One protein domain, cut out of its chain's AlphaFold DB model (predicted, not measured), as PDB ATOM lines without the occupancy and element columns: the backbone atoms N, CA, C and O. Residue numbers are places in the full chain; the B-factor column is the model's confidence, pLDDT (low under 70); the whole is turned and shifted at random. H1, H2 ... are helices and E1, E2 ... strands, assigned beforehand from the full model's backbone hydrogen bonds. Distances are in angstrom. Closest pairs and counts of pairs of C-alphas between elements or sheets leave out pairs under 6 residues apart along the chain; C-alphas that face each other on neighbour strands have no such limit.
ATOM      1  N   THR A 502     239.670 160.644 223.859       45.34
ATOM      2  CA  THR A 502     241.021 160.038 223.783       45.34
ATOM      3  C   THR A 502     241.741 160.122 222.432       45.34
ATOM      4  O   THR A 502     242.917 159.784 222.369       45.34
ATOM      5  N   ALA A 503     241.049 160.503 221.358       49.03
ATOM      6  CA  ALA A 503     241.604 160.623 220.016       49.03
ATOM      7  C   ALA A 503     242.075 162.045 219.656       49.03
ATOM      8  O   ALA A 503     242.820 162.188 218.691       49.03
ATOM      9  N   PHE A 504     241.669 163.088 220.389       52.91
ATOM     10  CA  PHE A 504     241.953 164.477 220.018       52.91
ATOM     11  C   PHE A 504     242.564 165.221 221.205       52.91
ATOM     12  O   PHE A 504     241.978 165.301 222.278       52.91
ATOM     13  N   ALA A 505     243.773 165.748 221.014       50.44
ATOM     14  CA  ALA A 505     244.617 166.306 222.071       50.44
ATOM     15  C   ALA A 505     244.178 167.688 222.606       50.44
ATOM     16  O   ALA A 505     244.983 168.403 223.200       50.44
ATOM     17  N   GLY A 506     242.917 168.077 222.401       59.62
ATOM     18  CA  GLY A 506     242.351 169.334 222.883       59.62
ATOM     19  C   GLY A 506     241.663 169.167 224.242       59.62
ATOM     20  O   GLY A 506     240.901 168.235 224.475       59.62
ATOM     21  N   GLY A 507     241.924 170.071 225.185       64.50
ATOM     22  CA  GLY A 507     241.044 170.230 226.346       64.50
ATOM     23  C   GLY A 507     239.678 170.758 225.894       64.50
ATOM     24  O   GLY A 507     239.562 171.291 224.793       64.50
ATOM     25  N   ALA A 508     238.645 170.656 226.737       76.56
ATOM     26  CA  ALA A 508     237.354 171.290 226.450       76.56
ATOM     27  C   ALA A 508     237.509 172.813 226.297       76.56
ATOM     28  O   ALA A 508     238.160 173.450 227.129       76.56
ATOM     29  N   ARG A 509     236.901 173.403 225.260       82.56
ATOM     30  CA  ARG A 509     236.938 174.854 225.018       82.56
ATOM     31  C   ARG A 509     235.636 175.397 224.451       82.56
ATOM     32  O   ARG A 509     234.913 174.695 223.742       82.56
ATOM     33  N   HIS A 510     235.375 176.678 224.702       85.25
ATOM     34  CA  HIS A 510     234.260 177.425 224.100       85.25
ATOM     35  C   HIS A 510     232.890 176.766 224.307       85.25
ATOM     36  O   HIS A 510     232.098 176.642 223.366       85.25
ATOM     37  N   LEU A 511     232.633 176.340 225.542       88.81
ATOM     38  CA  LEU A 511     231.371 175.742 225.960       88.81
ATOM     39  C   LEU A 511     230.501 176.781 226.658       88.81
ATOM     40  O   LEU A 511     230.979 177.471 227.553       88.81
ATOM     41  N   ASP A 512     229.226 176.853 226.292       93.00
ATOM     42  CA  ASP A 512     228.238 177.689 226.975       93.00
ATOM     43  C   ASP A 512     226.926 176.920 227.190       93.00
ATOM     44  O   ASP A 512     226.026 176.942 226.346       93.00
ATOM     45  N   LEU A 513     226.840 176.175 228.296       95.25
ATOM     46  CA  LEU A 513     225.845 175.113 228.486       95.25
ATOM     47  C   LEU A 513     224.992 175.303 229.746       95.25
ATOM     48  O   LEU A 513     225.515 175.496 230.846       95.25
ATOM     49  N   ASP A 514     223.673 175.177 229.580       97.44
ATOM     50  CA  ASP A 514     222.726 174.876 230.657       97.44
ATOM     51  C   ASP A 514     222.607 173.355 230.794       97.44
ATOM     52  O   ASP A 514     222.219 172.673 229.843       97.44
ATOM     53  N   ILE A 515     222.922 172.810 231.963       96.56
ATOM     54  CA  ILE A 515     222.896 171.373 232.225       96.56
ATOM     55  C   ILE A 515     221.944 171.104 233.385       96.56
ATOM     56  O   ILE A 515     222.195 171.545 234.498       96.56
ATOM     57  N   THR A 516     220.889 170.331 233.156       95.94
ATOM     58  CA  THR A 516     220.080 169.747 234.230       95.94
ATOM     59  C   THR A 516     220.501 168.296 234.422       95.94
ATOM     60  O   THR A 516     220.308 167.472 233.530       95.94
ATOM     61  N   LEU A 517     221.077 167.980 235.577       93.75
ATOM     62  CA  LEU A 517     221.418 166.617 235.975       93.75
ATOM     63  C   LEU A 517     220.291 166.057 236.837       93.75
ATOM     64  O   LEU A 517     219.868 166.699 237.795       93.75
ATOM     65  N   ILE A 518     219.806 164.866 236.503       93.38
ATOM     66  CA  ILE A 518     218.730 164.194 237.227       93.38
ATOM     67  C   ILE A 518     219.217 162.809 237.647       93.38
ATOM     68  O   ILE A 518     219.484 161.950 236.809       93.38
ATOM     69  N   THR A 519     219.305 162.576 238.950       90.81
ATOM     70  CA  THR A 519     219.481 161.236 239.520       90.81
ATOM     71  C   THR A 519     218.116 160.588 239.713       90.81
ATOM     72  O   THR A 519     217.255 161.170 240.377       90.81
ATOM     73  N   ASP A 520     217.919 159.388 239.172       90.81
ATOM     74  CA  ASP A 520     216.680 158.620 239.313       90.81
ATOM     75  C   ASP A 520     216.957 157.189 239.797       90.81
ATOM     76  O   ASP A 520     216.796 156.845 240.976       90.81
ATOM     77  N   THR A 521     217.437 156.343 238.894       88.50
ATOM     78  CA  THR A 521     217.680 154.922 239.134       88.50
ATOM     79  C   THR A 521     219.138 154.605 239.454       88.50
ATOM     80  O   THR A 521     219.379 153.665 240.213       88.50
ATOM     81  N   ASN A 522     220.091 155.419 238.979       75.44
ATOM     82  CA  ASN A 522     221.533 155.180 239.103       75.44
ATOM     83  C   ASN A 522     222.277 156.393 239.686       75.44
ATOM     84  O   ASN A 522     221.927 157.537 239.439       75.44
ATOM     85  N   GLU A 523     223.392 156.168 240.385       70.50
ATOM     86  CA  GLU A 523     224.213 157.238 240.992       70.50
ATOM     87  C   GLU A 523     225.111 158.001 239.988       70.50
ATOM     88  O   GLU A 523     226.000 158.749 240.380       70.50
ATOM     89  N   GLN A 524     224.920 157.816 238.677       69.12
ATOM     90  CA  GLN A 524     225.898 158.234 237.658       69.12
ATOM     91  C   GLN A 524     225.692 159.642 237.071       69.12
ATOM     92  O   GLN A 524     226.473 160.047 236.207       69.12
ATOM     93  N   ALA A 525     224.682 160.403 237.501       79.44
ATOM     94  CA  ALA A 525     224.457 161.760 236.994       79.44
ATOM     95  C   ALA A 525     225.537 162.726 237.521       79.44
ATOM     96  O   ALA A 525     225.502 163.153 238.671       79.44
ATOM     97  N   HIS A 526     226.526 163.032 236.679       84.12
ATOM     98  CA  HIS A 526     227.728 163.771 237.066       84.12
ATOM     99  C   HIS A 526     228.409 164.419 235.850       84.12
ATOM    100  O   HIS A 526     228.423 163.822 234.770       84.12
ATOM    101  N   VAL A 527     229.010 165.605 236.016       82.94
ATOM    102  CA  VAL A 527     229.802 166.288 234.975       82.94
ATOM    103  C   VAL A 527     231.298 166.139 235.247       82.94
ATOM    104  O   VAL A 527     231.787 166.504 236.306       82.94
ATOM    105  N   VAL A 528     232.064 165.677 234.262       83.19
ATOM    106  CA  VAL A 528     233.530 165.631 234.337       83.19
ATOM    107  C   VAL A 528     234.139 166.526 233.289       83.19
ATOM    108  O   VAL A 528     233.976 166.266 232.103       83.19
ATOM    109  N   ILE A 529     234.896 167.534 233.712       79.81
ATOM    110  CA  ILE A 529     235.751 168.292 232.799       79.81
ATOM    111  C   ILE A 529     237.087 167.566 232.711       79.81
ATOM    112  O   ILE A 529     237.931 167.661 233.603       79.81
ATOM    113  N   ALA A 530     237.269 166.790 231.651       73.88
ATOM    114  CA  ALA A 530     238.464 165.983 231.485       73.88
ATOM    115  C   ALA A 530     239.450 166.680 230.553       73.88
ATOM    116  O   ALA A 530     239.163 166.900 229.378       73.88
ATOM    117  N   ASN A 531     240.651 166.935 231.061       68.00
ATOM    118  CA  ASN A 531     241.812 167.175 230.230       68.00
ATOM    119  C   ASN A 531     242.821 166.052 230.461       68.00
ATOM    120  O   ASN A 531     243.381 165.912 231.548       68.00
ATOM    121  N   ARG A 532     242.995 165.195 229.453       64.38
ATOM    122  CA  ARG A 532     243.909 164.052 229.547       64.38
ATOM    123  C   ARG A 532     245.356 164.417 229.220       64.38
ATOM    124  O   ARG A 532     246.239 163.617 229.511       64.38
ATOM    125  N   TYR A 533     245.603 165.592 228.641       64.88
ATOM    126  CA  TYR A 533     246.923 165.983 228.162       64.88
ATOM    127  C   TYR A 533     247.526 167.068 229.050       64.88
ATOM    128  O   TYR A 533     246.949 168.131 229.284       64.88
ATOM    129  N   THR A 534     248.726 166.795 229.554       61.41
ATOM    130  CA  THR A 534     249.508 167.770 230.309       61.41
ATOM    131  C   THR A 534     249.858 168.962 229.414       61.41
ATOM    132  O   THR A 534     250.272 168.799 228.271       61.41
ATOM    133  N   GLY A 535     249.677 170.182 229.928       64.69
ATOM    134  CA  GLY A 535     250.031 171.418 229.219       64.69
ATOM    135  C   GLY A 535     248.945 172.005 228.311       64.69
ATOM    136  O   GLY A 535     249.135 173.098 227.787       64.69
ATOM    137  N   VAL A 536     247.793 171.349 228.160       66.62
ATOM    138  CA  VAL A 536     246.645 171.950 227.471       66.62
ATOM    139  C   VAL A 536     245.797 172.687 228.502       66.62
ATOM    140  O   VAL A 536     245.467 172.127 229.541       66.62
ATOM    141  N   THR A 537     245.449 173.946 228.255       66.00
ATOM    142  CA  THR A 537     244.499 174.678 229.106       66.00
ATOM    143  C   THR A 537     243.081 174.466 228.587       66.00
ATOM    144  O   THR A 537     242.847 174.497 227.376       66.00
ATOM    145  N   THR A 538     242.158 174.216 229.509       76.88
ATOM    146  CA  THR A 538     240.711 174.254 229.287       76.88
ATOM    147  C   THR A 538     240.253 175.699 229.483       76.88
ATOM    148  O   THR A 538     240.411 176.217 230.585       76.88
ATOM    149  N   ASP A 539     239.725 176.361 228.457       79.44
ATOM    150  CA  ASP A 539     239.389 177.793 228.477       79.44
ATOM    151  C   ASP A 539     237.999 178.075 227.880       79.44
ATOM    152  O   ASP A 539     237.371 177.227 227.243       79.44
ATOM    153  N   HIS A 540     237.472 179.268 228.139       85.75
ATOM    154  CA  HIS A 540     236.192 179.754 227.622       85.75
ATOM    155  C   HIS A 540     235.006 178.816 227.903       85.75
ATOM    156  O   HIS A 540     234.211 178.509 227.010       85.75
ATOM    157  N   ILE A 541     234.888 178.337 229.142       88.62
ATOM    158  CA  ILE A 541     233.790 177.467 229.574       88.62
ATOM    159  C   ILE A 541     232.848 178.225 230.509       88.62
ATOM    160  O   ILE A 541     233.256 178.708 231.562       88.62
ATOM    161  N   HIS A 542     231.568 178.242 230.161       92.81
ATOM    162  CA  HIS A 542     230.474 178.754 230.973       92.81
ATOM    163  C   HIS A 542     229.450 177.636 231.189       92.81
ATOM    164  O   HIS A 542     228.743 177.238 230.264       92.81
ATOM    165  N   LEU A 543     229.383 177.104 232.411       94.06
ATOM    166  CA  LEU A 543     228.439 176.043 232.774       94.06
ATOM    167  C   LEU A 543     227.448 176.542 233.817       94.06
ATOM    168  O   LEU A 543     227.831 177.168 234.809       94.06
ATOM    169  N   ARG A 544     226.178 176.212 233.606       95.25
ATOM    170  CA  ARG A 544     225.080 176.431 234.549       95.25
ATOM    171  C   ARG A 544     224.461 175.071 234.835       95.25
ATOM    172  O   ARG A 544     223.767 174.533 233.982       95.25
ATOM    173  N   ILE A 545     224.792 174.486 235.982       93.94
ATOM    174  CA  ILE A 545     224.428 173.114 236.340       93.94
ATOM    175  C   ILE A 545     223.330 173.143 237.400       93.94
ATOM    176  O   ILE A 545     223.554 173.628 238.504       93.94
ATOM    177  N   ASP A 546     222.169 172.588 237.073       93.00
ATOM    178  CA  ASP A 546     221.071 172.350 238.001       93.00
ATOM    179  C   ASP A 546     221.003 170.862 238.354       93.00
ATOM    180  O   ASP A 546     220.719 170.026 237.497       93.00
ATOM    181  N   ASN A 547     221.306 170.522 239.605       90.75
ATOM    182  CA  ASN A 547     221.332 169.145 240.081       90.75
ATOM    183  C   ASN A 547     220.047 168.778 240.827       90.75
ATOM    184  O   ASN A 547     219.708 169.361 241.863       90.75
ATOM    185  N   GLN A 548     219.371 167.749 240.333       91.38
ATOM    186  CA  GLN A 548     218.088 167.273 240.823       91.38
ATOM    187  C   GLN A 548     218.147 165.776 241.144       91.38
ATOM    188  O   GLN A 548     218.873 165.004 240.523       91.38
ATOM    189  N   ALA A 549     217.323 165.349 242.094       89.94
ATOM    190  CA  ALA A 549     217.083 163.942 242.388       89.94
ATOM    191  C   ALA A 549     215.574 163.689 242.379       89.94
ATOM    192  O   ALA A 549     214.807 164.486 242.933       89.94
ATOM    193  N   THR A 550     215.136 162.593 241.759       91.44
ATOM    194  CA  THR A 550     213.722 162.207 241.790       91.44
ATOM    195  C   THR A 550     213.301 161.802 243.209       91.44
ATOM    196  O   THR A 550     214.144 161.446 244.040       91.44
ATOM    197  N   PRO A 551     211.993 161.805 243.531       91.12
ATOM    198  CA  PRO A 551     211.513 161.284 244.811       91.12
ATOM    199  C   PRO A 551     211.975 159.846 245.088       91.12
ATOM    200  O   PRO A 551     212.290 159.516 246.229       91.12
ATOM    201  N   ALA A 552     212.065 159.012 244.045       90.06
ATOM    202  CA  ALA A 552     212.555 157.642 244.149       90.06
ATOM    203  C   ALA A 552     214.050 157.592 244.502       90.06
ATOM    204  O   ALA A 552     214.430 156.851 245.408       90.06
ATOM    205  N   ALA A 553     214.884 158.420 243.862       90.38
ATOM    206  CA  ALA A 553     216.300 158.547 244.207       90.38
ATOM    207  C   ALA A 553     216.499 159.022 245.655       90.38
ATOM    208  O   ALA A 553     217.296 158.440 246.391       90.38
ATOM    209  N   ILE A 554     215.725 160.022 246.095       88.56
ATOM    210  CA  ILE A 554     215.769 160.541 247.472       88.56
ATOM    211  C   ILE A 554     215.398 159.445 248.476       88.56
ATOM    212  O   ILE A 554     216.109 159.257 249.461       88.56
ATOM    213  N   ALA A 555     214.313 158.710 248.222       90.12
ATOM    214  CA  ALA A 555     213.879 157.611 249.081       90.12
ATOM    215  C   ALA A 555     214.914 156.473 249.145       90.12
ATOM    216  O   ALA A 555     215.070 155.845 250.189       90.12
ATOM    217  N   ALA A 556     215.647 156.242 248.054       90.69
ATOM    218  CA  ALA A 556     216.723 155.257 247.971       90.69
ATOM    219  C   ALA A 556     218.085 155.772 248.479       90.69
ATOM    220  O   ALA A 556     219.074 155.051 248.374       90.69
ATOM    221  N   ASN A 557     218.154 157.004 249.001       88.44
ATOM    222  CA  ASN A 557     219.394 157.685 249.386       88.44
ATOM    223  C   ASN A 557     220.461 157.722 248.270       88.44
ATOM    224  O   ASN A 557     221.657 157.733 248.545       88.44
ATOM    225  N   ARG A 558     220.030 157.765 247.005       86.94
ATOM    226  CA  ARG A 558     220.920 157.920 245.852       86.94
ATOM    227  C   ARG A 558     221.216 159.396 245.669       86.94
ATOM    228  O   ARG A 558     220.321 160.178 245.338       86.94
ATOM    229  N   ARG A 559     222.462 159.784 245.903       75.62
ATOM    230  CA  ARG A 559     222.944 161.147 245.675       75.62
ATOM    231  C   ARG A 559     224.327 161.057 245.040       75.62
ATOM    232  O   ARG A 559     225.130 160.268 245.526       75.62
ATOM    233  N   PRO A 560     224.626 161.838 243.994       71.69
ATOM    234  CA  PRO A 560     226.000 161.947 243.542       71.69
ATOM    235  C   PRO A 560     226.823 162.627 244.647       71.69
ATOM    236  O   PRO A 560     226.435 163.681 245.154       71.69
ATOM    237  N   ASP A 561     227.957 162.030 245.019       71.12
ATOM    238  CA  ASP A 561     228.871 162.583 246.036       71.12
ATOM    239  C   ASP A 561     229.403 163.972 245.644       71.12
ATOM    240  O   ASP A 561     229.690 164.824 246.488       71.12
ATOM    241  N   THR A 562     229.514 164.200 244.336       78.31
ATOM    242  CA  THR A 562     229.906 165.460 243.715       78.31
ATOM    243  C   THR A 562     229.107 165.671 242.434       78.31
ATOM    244  O   THR A 562     228.827 164.723 241.704       78.31
ATOM    245  N   VAL A 563     228.741 166.920 242.148       83.12
ATOM    246  CA  VAL A 563     228.064 167.307 240.896       83.12
ATOM    247  C   VAL A 563     229.052 167.511 239.752       83.12
ATOM    248  O   VAL A 563     228.689 167.353 238.583       83.12
ATOM    249  N   MET A 564     230.309 167.815 240.083       85.75
ATOM    250  CA  MET A 564     231.350 168.028 239.093       85.75
ATOM    251  C   MET A 564     232.742 167.653 239.609       85.75
ATOM    252  O   MET A 564     233.142 168.068 240.701       85.75
ATOM    253  N   THR A 565     233.524 166.979 238.768       86.56
ATOM    254  CA  THR A 565     234.980 166.859 238.923       86.56
ATOM    255  C   THR A 565     235.713 167.419 237.715       86.56
ATOM    256  O   THR A 565     235.141 167.619 236.636       86.56
ATOM    257  N   TRP A 566     237.000 167.707 237.892       84.19
ATOM    258  CA  TRP A 566     237.863 168.067 236.778       84.19
ATOM    259  C   TRP A 566     239.267 167.487 236.906       84.19
ATOM    260  O   TRP A 566     239.803 167.304 238.002       84.19
ATOM    261  N   HIS A 567     239.873 167.266 235.742       81.19
ATOM    262  CA  HIS A 567     241.261 166.858 235.585       81.19
ATOM    263  C   HIS A 567     242.041 167.944 234.839       81.19
ATOM    264  O   HIS A 567     241.607 168.403 233.782       81.19
ATOM    265  N   GLY A 568     243.211 168.321 235.359       76.81
ATOM    266  CA  GLY A 568     244.090 169.321 234.749       76.81
ATOM    267  C   GLY A 568     243.806 170.762 235.187       76.81
ATOM    268  O   GLY A 568     243.045 171.017 236.121       76.81
ATOM    269  N   ALA A 569     244.475 171.716 234.538       76.75
ATOM    270  CA  ALA A 569     244.323 173.138 234.832       76.75
ATOM    271  C   ALA A 569     243.100 173.726 234.109       76.75
ATOM    272  O   ALA A 569     242.922 173.531 232.905       76.75
ATOM    273  N   LEU A 570     242.291 174.483 234.849       81.12
ATOM    274  CA  LEU A 570     241.202 175.291 234.304       81.12
ATOM    275  C   LEU A 570     241.703 176.721 234.077       81.12
ATOM    276  O   LEU A 570     242.431 177.269 234.904       81.12
ATOM    277  N   GLY A 571     241.331 177.311 232.945       80.94
ATOM    278  CA  GLY A 571     241.600 178.705 232.623       80.94
ATOM    279  C   GLY A 571     240.861 179.658 233.564       80.94
ATOM    280  O   GLY A 571     239.833 179.321 234.153       80.94
ATOM    281  N   SER A 572     241.377 180.880 233.701       82.12
ATOM    282  CA  SER A 572     240.789 181.920 234.562       82.12
ATOM    283  C   SER A 572     239.404 182.401 234.111       82.12
ATOM    284  O   SER A 572     238.713 183.097 234.851       82.12
ATOM    285  N   ASP A 573     239.026 182.080 232.881       85.12
ATOM    286  CA  ASP A 573     237.758 182.407 232.240       85.12
ATOM    287  C   ASP A 573     236.713 181.284 232.353       85.12
ATOM    288  O   ASP A 573     235.562 181.474 231.958       85.12
ATOM    289  N   VAL A 574     237.075 180.147 232.955       88.00
ATOM    290  CA  VAL A 574     236.133 179.080 233.292       88.00
ATOM    291  C   VAL A 574     235.223 179.536 234.437       88.00
ATOM    292  O   VAL A 574     235.673 179.829 235.548       88.00
ATOM    293  N   THR A 575     233.920 179.577 234.162       89.94
ATOM    294  CA  THR A 575     232.864 179.904 235.125       89.94
ATOM    295  C   THR A 575     231.902 178.734 235.260       89.94
ATOM    296  O   THR A 575     231.335 178.272 234.270       89.94
ATOM    297  N   VAL A 576     231.670 178.294 236.497       90.38
ATOM    298  CA  VAL A 576     230.717 177.224 236.807       90.38
ATOM    299  C   VAL A 576     229.742 177.715 237.873       90.38
ATOM    300  O   VAL A 576     230.139 178.081 238.980       90.38
ATOM    301  N   GLN A 577     228.455 177.731 237.536       91.62
ATOM    302  CA  GLN A 577     227.364 177.998 238.471       91.62
ATOM    303  C   GLN A 577     226.649 176.686 238.770       91.62
ATOM    304  O   GLN A 577     226.262 175.990 237.835       91.62
ATOM    305  N   ILE A 578     226.477 176.356 240.049       89.88
ATOM    306  CA  ILE A 578     225.785 175.136 240.476       89.88
ATOM    307  C   ILE A 578     224.594 175.526 241.345       89.88
ATOM    308  O   ILE A 578     224.771 176.282 242.302       89.88
ATOM    309  N   SER A 579     223.419 174.995 241.011       88.56
ATOM    310  CA  SER A 579     222.192 175.041 241.811       88.56
ATOM    311  C   SER A 579     221.679 173.628 242.107       88.56
ATOM    312  O   SER A 579     221.967 172.690 241.363       88.56
ATOM    313  N   GLY A 580     220.942 173.450 243.206       80.44
ATOM    314  CA  GLY A 580     220.355 172.157 243.591       80.44
ATOM    315  C   GLY A 580     220.155 172.004 245.105       80.44
ATOM    316  O   GLY A 580     220.581 172.855 245.879       80.44
ATOM    317  N   ARG A 581     219.478 170.931 245.547       65.75
ATOM    318  CA  ARG A 581     219.134 170.715 246.973       65.75
ATOM    319  C   ARG A 581     220.343 170.381 247.866       65.75
ATOM    320  O   ARG A 581     221.320 169.783 247.422       65.75
ATOM    321  N   ASP A 582     220.191 170.716 249.149       53.59
ATOM    322  CA  ASP A 582     221.175 170.653 250.238       53.59
ATOM    323  C   ASP A 582     222.026 169.367 250.307       53.59
ATOM    324  O   ASP A 582     221.512 168.242 250.308       53.59
ATOM    325  N   GLY A 583     223.342 169.553 250.464       60.66
ATOM    326  CA  GLY A 583     224.304 168.498 250.816       60.66
ATOM    327  C   GLY A 583     225.270 168.066 249.709       60.66
ATOM    328  O   GLY A 583     226.123 167.220 249.962       60.66
ATOM    329  N   VAL A 584     225.177 168.639 248.507       62.75
ATOM    330  CA  VAL A 584     226.155 168.388 247.437       62.75
ATOM    331  C   VAL A 584     227.496 169.025 247.808       62.75
ATOM    332  O   VAL A 584     227.562 170.221 248.100       62.75
ATOM    333  N   GLN A 585     228.574 168.241 247.778       66.00
ATOM    334  CA  GLN A 585     229.912 168.779 248.007       66.00
ATOM    335  C   GLN A 585     230.305 169.746 246.886       66.00
ATOM    336  O   GLN A 585     229.994 169.525 245.714       66.00
ATOM    337  N   ALA A 586     231.018 170.815 247.253       66.62
ATOM    338  CA  ALA A 586     231.624 171.715 246.279       66.62
ATOM    339  C   ALA A 586     232.466 170.915 245.267       66.62
ATOM    340  O   ALA A 586     233.051 169.899 245.659       66.62
ATOM    341  N   PRO A 587     232.556 171.358 244.000       75.25
ATOM    342  CA  PRO A 587     233.406 170.716 243.009       75.25
ATOM    343  C   PRO A 587     234.816 170.510 243.561       75.25
ATOM    344  O   PRO A 587     235.384 171.413 244.183       75.25
ATOM    345  N   LYS A 588     235.396 169.336 243.313       74.56
ATOM    346  CA  LYS A 588     236.755 169.009 243.752       74.56
ATOM    347  C   LYS A 588     237.642 168.664 242.558       74.56
ATOM    348  O   LYS A 588     237.174 168.003 241.628       74.56
ATOM    349  N   PRO A 589     238.914 169.093 242.577       72.94
ATOM    350  CA  PRO A 589     239.879 168.608 241.611       72.94
ATOM    351  C   PRO A 589     240.163 167.129 241.894       72.94
ATOM    352  O   PRO A 589     240.360 166.748 243.048       72.94
ATOM    353  N   ASP A 590     240.252 166.311 240.846       70.31
ATOM    354  CA  ASP A 590     240.587 164.886 240.992       70.31
ATOM    355  C   ASP A 590     242.093 164.660 241.259       70.31
ATOM    356  O   ASP A 590     242.515 163.557 241.602       70.31
ATOM    357  N   ALA A 591     242.920 165.704 241.112       69.19
ATOM    358  CA  ALA A 591     244.354 165.715 241.410       69.19
ATOM    359  C   ALA A 591     244.839 167.145 241.738       69.19
ATOM    360  O   ALA A 591     244.199 168.105 241.309       69.19
ATOM    361  N   PRO A 592     245.970 167.336 242.447       62.75
ATOM    362  CA  PRO A 592     246.521 168.666 242.720       62.75
ATOM    363  C   PRO A 592     246.734 169.457 241.422       62.75
ATOM    364  O   PRO A 592     247.417 168.986 240.513       62.75
ATOM    365  N   THR A 593     246.161 170.657 241.323       60.41
ATOM    366  CA  THR A 593     246.308 171.531 240.152       60.41
ATOM    367  C   THR A 593     247.271 172.681 240.454       60.41
ATOM    368  O   THR A 593     247.244 173.266 241.532       60.41
ATOM    369  N   SER A 594     248.138 173.027 239.498       60.50
ATOM    370  CA  SER A 594     249.126 174.114 239.609       60.50
ATOM    371  C   SER A 594     248.662 175.432 238.960       60.50
ATOM    372  O   SER A 594     249.474 176.182 238.425       60.50
ATOM    373  N   GLY A 595     247.359 175.729 238.981       66.44
ATOM    374  CA  GLY A 595     246.768 176.871 238.269       66.44
ATOM    375  C   GLY A 595     245.795 177.706 239.110       66.44
ATOM    376  O   GLY A 595     245.432 177.296 240.214       66.44
ATOM    377  N   PRO A 596     245.363 178.876 238.600       65.19
ATOM    378  CA  PRO A 596     244.336 179.686 239.250       65.19
ATOM    379  C   PRO A 596     243.047 178.876 239.430       65.19
ATOM    380  O   PRO A 596     242.646 178.114 238.550       65.19
ATOM    381  N   SER A 597     242.394 179.032 240.583       67.69
ATOM    382  CA  SER A 597     241.117 178.366 240.837       67.69
ATOM    383  C   SER A 597     240.026 178.938 239.920       67.69
ATOM    384  O   SER A 597     239.935 180.164 239.788       67.69
ATOM    385  N   PRO A 598     239.185 178.091 239.300       75.25
ATOM    386  CA  PRO A 598     238.038 178.559 238.526       75.25
ATOM    387  C   PRO A 598     237.070 179.353 239.410       75.25
ATOM    388  O   PRO A 598     236.994 179.147 240.627       75.25
ATOM    389  N   ARG A 599     236.264 180.225 238.796       81.56
ATOM    390  CA  ARG A 599     235.160 180.881 239.504       81.56
ATOM    391  C   ARG A 599     233.993 179.906 239.617       81.56
ATOM    392  O   ARG A 599     233.223 179.741 238.671       81.56
ATOM    393  N   ILE A 600     233.879 179.272 240.778       82.50
ATOM    394  CA  ILE A 600     232.761 178.395 241.127       82.50
ATOM    395  C   ILE A 600     231.847 179.147 242.089       82.50
ATOM    396  O   ILE A 600     232.289 179.601 243.144       82.50
ATOM    397  N   THR A 601     230.570 179.277 241.735       83.25
ATOM    398  CA  THR A 601     229.555 179.882 242.609       83.25
ATOM    399  C   THR A 601     228.429 178.895 242.873       83.25
ATOM    400  O   THR A 601     227.855 178.357 241.925       83.25
ATOM    401  N   HIS A 602     228.086 178.719 244.147       79.81
ATOM    402  CA  HIS A 602     226.899 177.988 244.582       79.81
ATOM    403  C   HIS A 602     225.739 178.974 244.754       79.81
ATOM    404  O   HIS A 602     225.907 180.004 245.412       79.81
ATOM    405  N   LYS A 603     224.601 178.674 244.131       74.44
ATOM    406  CA  LYS A 603     223.319 179.350 244.352       74.44
ATOM    407  C   LYS A 603     222.350 178.354 244.956       74.44
ATOM    408  O   LYS A 603     221.599 178.785 245.852       74.44
TER     409      LYS A 603
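This is residues 502 to 603 of the 603 residues of an uncharacterized protein of Novosphingobium sp. Leaf2 (UniProt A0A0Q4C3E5). The chain is wound in stacked turns, a short, flattened solenoid with two walls: E1, E3, E5 and E6 make the longer wall, and E2 and E4 make a smaller one, to which residues 588 to 589 add a short pairing. Each turn runs out along the long wall and comes back along the small one, and H1 sits in the turn between E3 and E4, at one end of the long axis. The 102 printed residues hold one named helix and six named strands, in the order E1 E2 E3 H1 E4 E5 E6; the class is mostly strand, with 46 residues, under half, in named elements. Both sheets are parallel, in the orders E1 E3 E5 E6 and E2 E4. The whole is compact, with a radius of gyration of the C-alphas of 14.3 A, and only just elongated, with spans of 43 by 29 by 24 A.

E1, residues 509 to 519, is an edge strand and bends by 70 degrees at residue 512. The closest C-alphas of E1 and E2, residues 526 to 530, are those of Leu 517 and His 526, 7.0 A apart. E3, residues 539 to 549, is the parallel neighbour of E1 at 7 degrees, with N 513 and O 542 2.9 A apart, within hydrogen-bond range. H1, residues 551 to 555, only grazes the four-stranded sheet, and its one O i to N i+4 pair is within hydrogen-bond range. E4, residues 564 to 567, is parallel to E2 at 17 degrees, with N 529 and O 565 2.9 A apart, and its residues 565 to 566 pair with residues 588 to 589, also parallel. E5, residues 575 to 580, is parallel to E3 at 5 degrees, with N 545 and O 577 2.8 A apart. E6, residues 599 to 602, the other edge strand, is parallel to E5 at 12 degrees, with N 576 and O 599 3.0 A apart. E1 and E4 are apart, and so are E3 and E4.

E1 begins at C-alpha 509, (236.938, 174.854, 225.018), and is 26.5 A long. E2 is 12.3 A long, E3 29.7 A, H1 6.1 A, E4 10.6 A and E5 17.0 A. E6, 10.1 A long, ends at C-alpha 602, (226.899, 177.988, 244.582).

The C-alphas farthest apart are those of Gly 535 and Ala 555, at 43.5 A. The four-stranded sheet is twisted, with C-alphas up to 5.1 A off its best plane. The printed part has no cut; the link from E5 to E6, residues 581 to 598, is long, and that from E3 to H1 is tight. The mean pLDDT of the printed part is 78.8, and 27 residues are under 70: 502 to 507, 524, 531 to 537, 581 to 586 and 591 to 597.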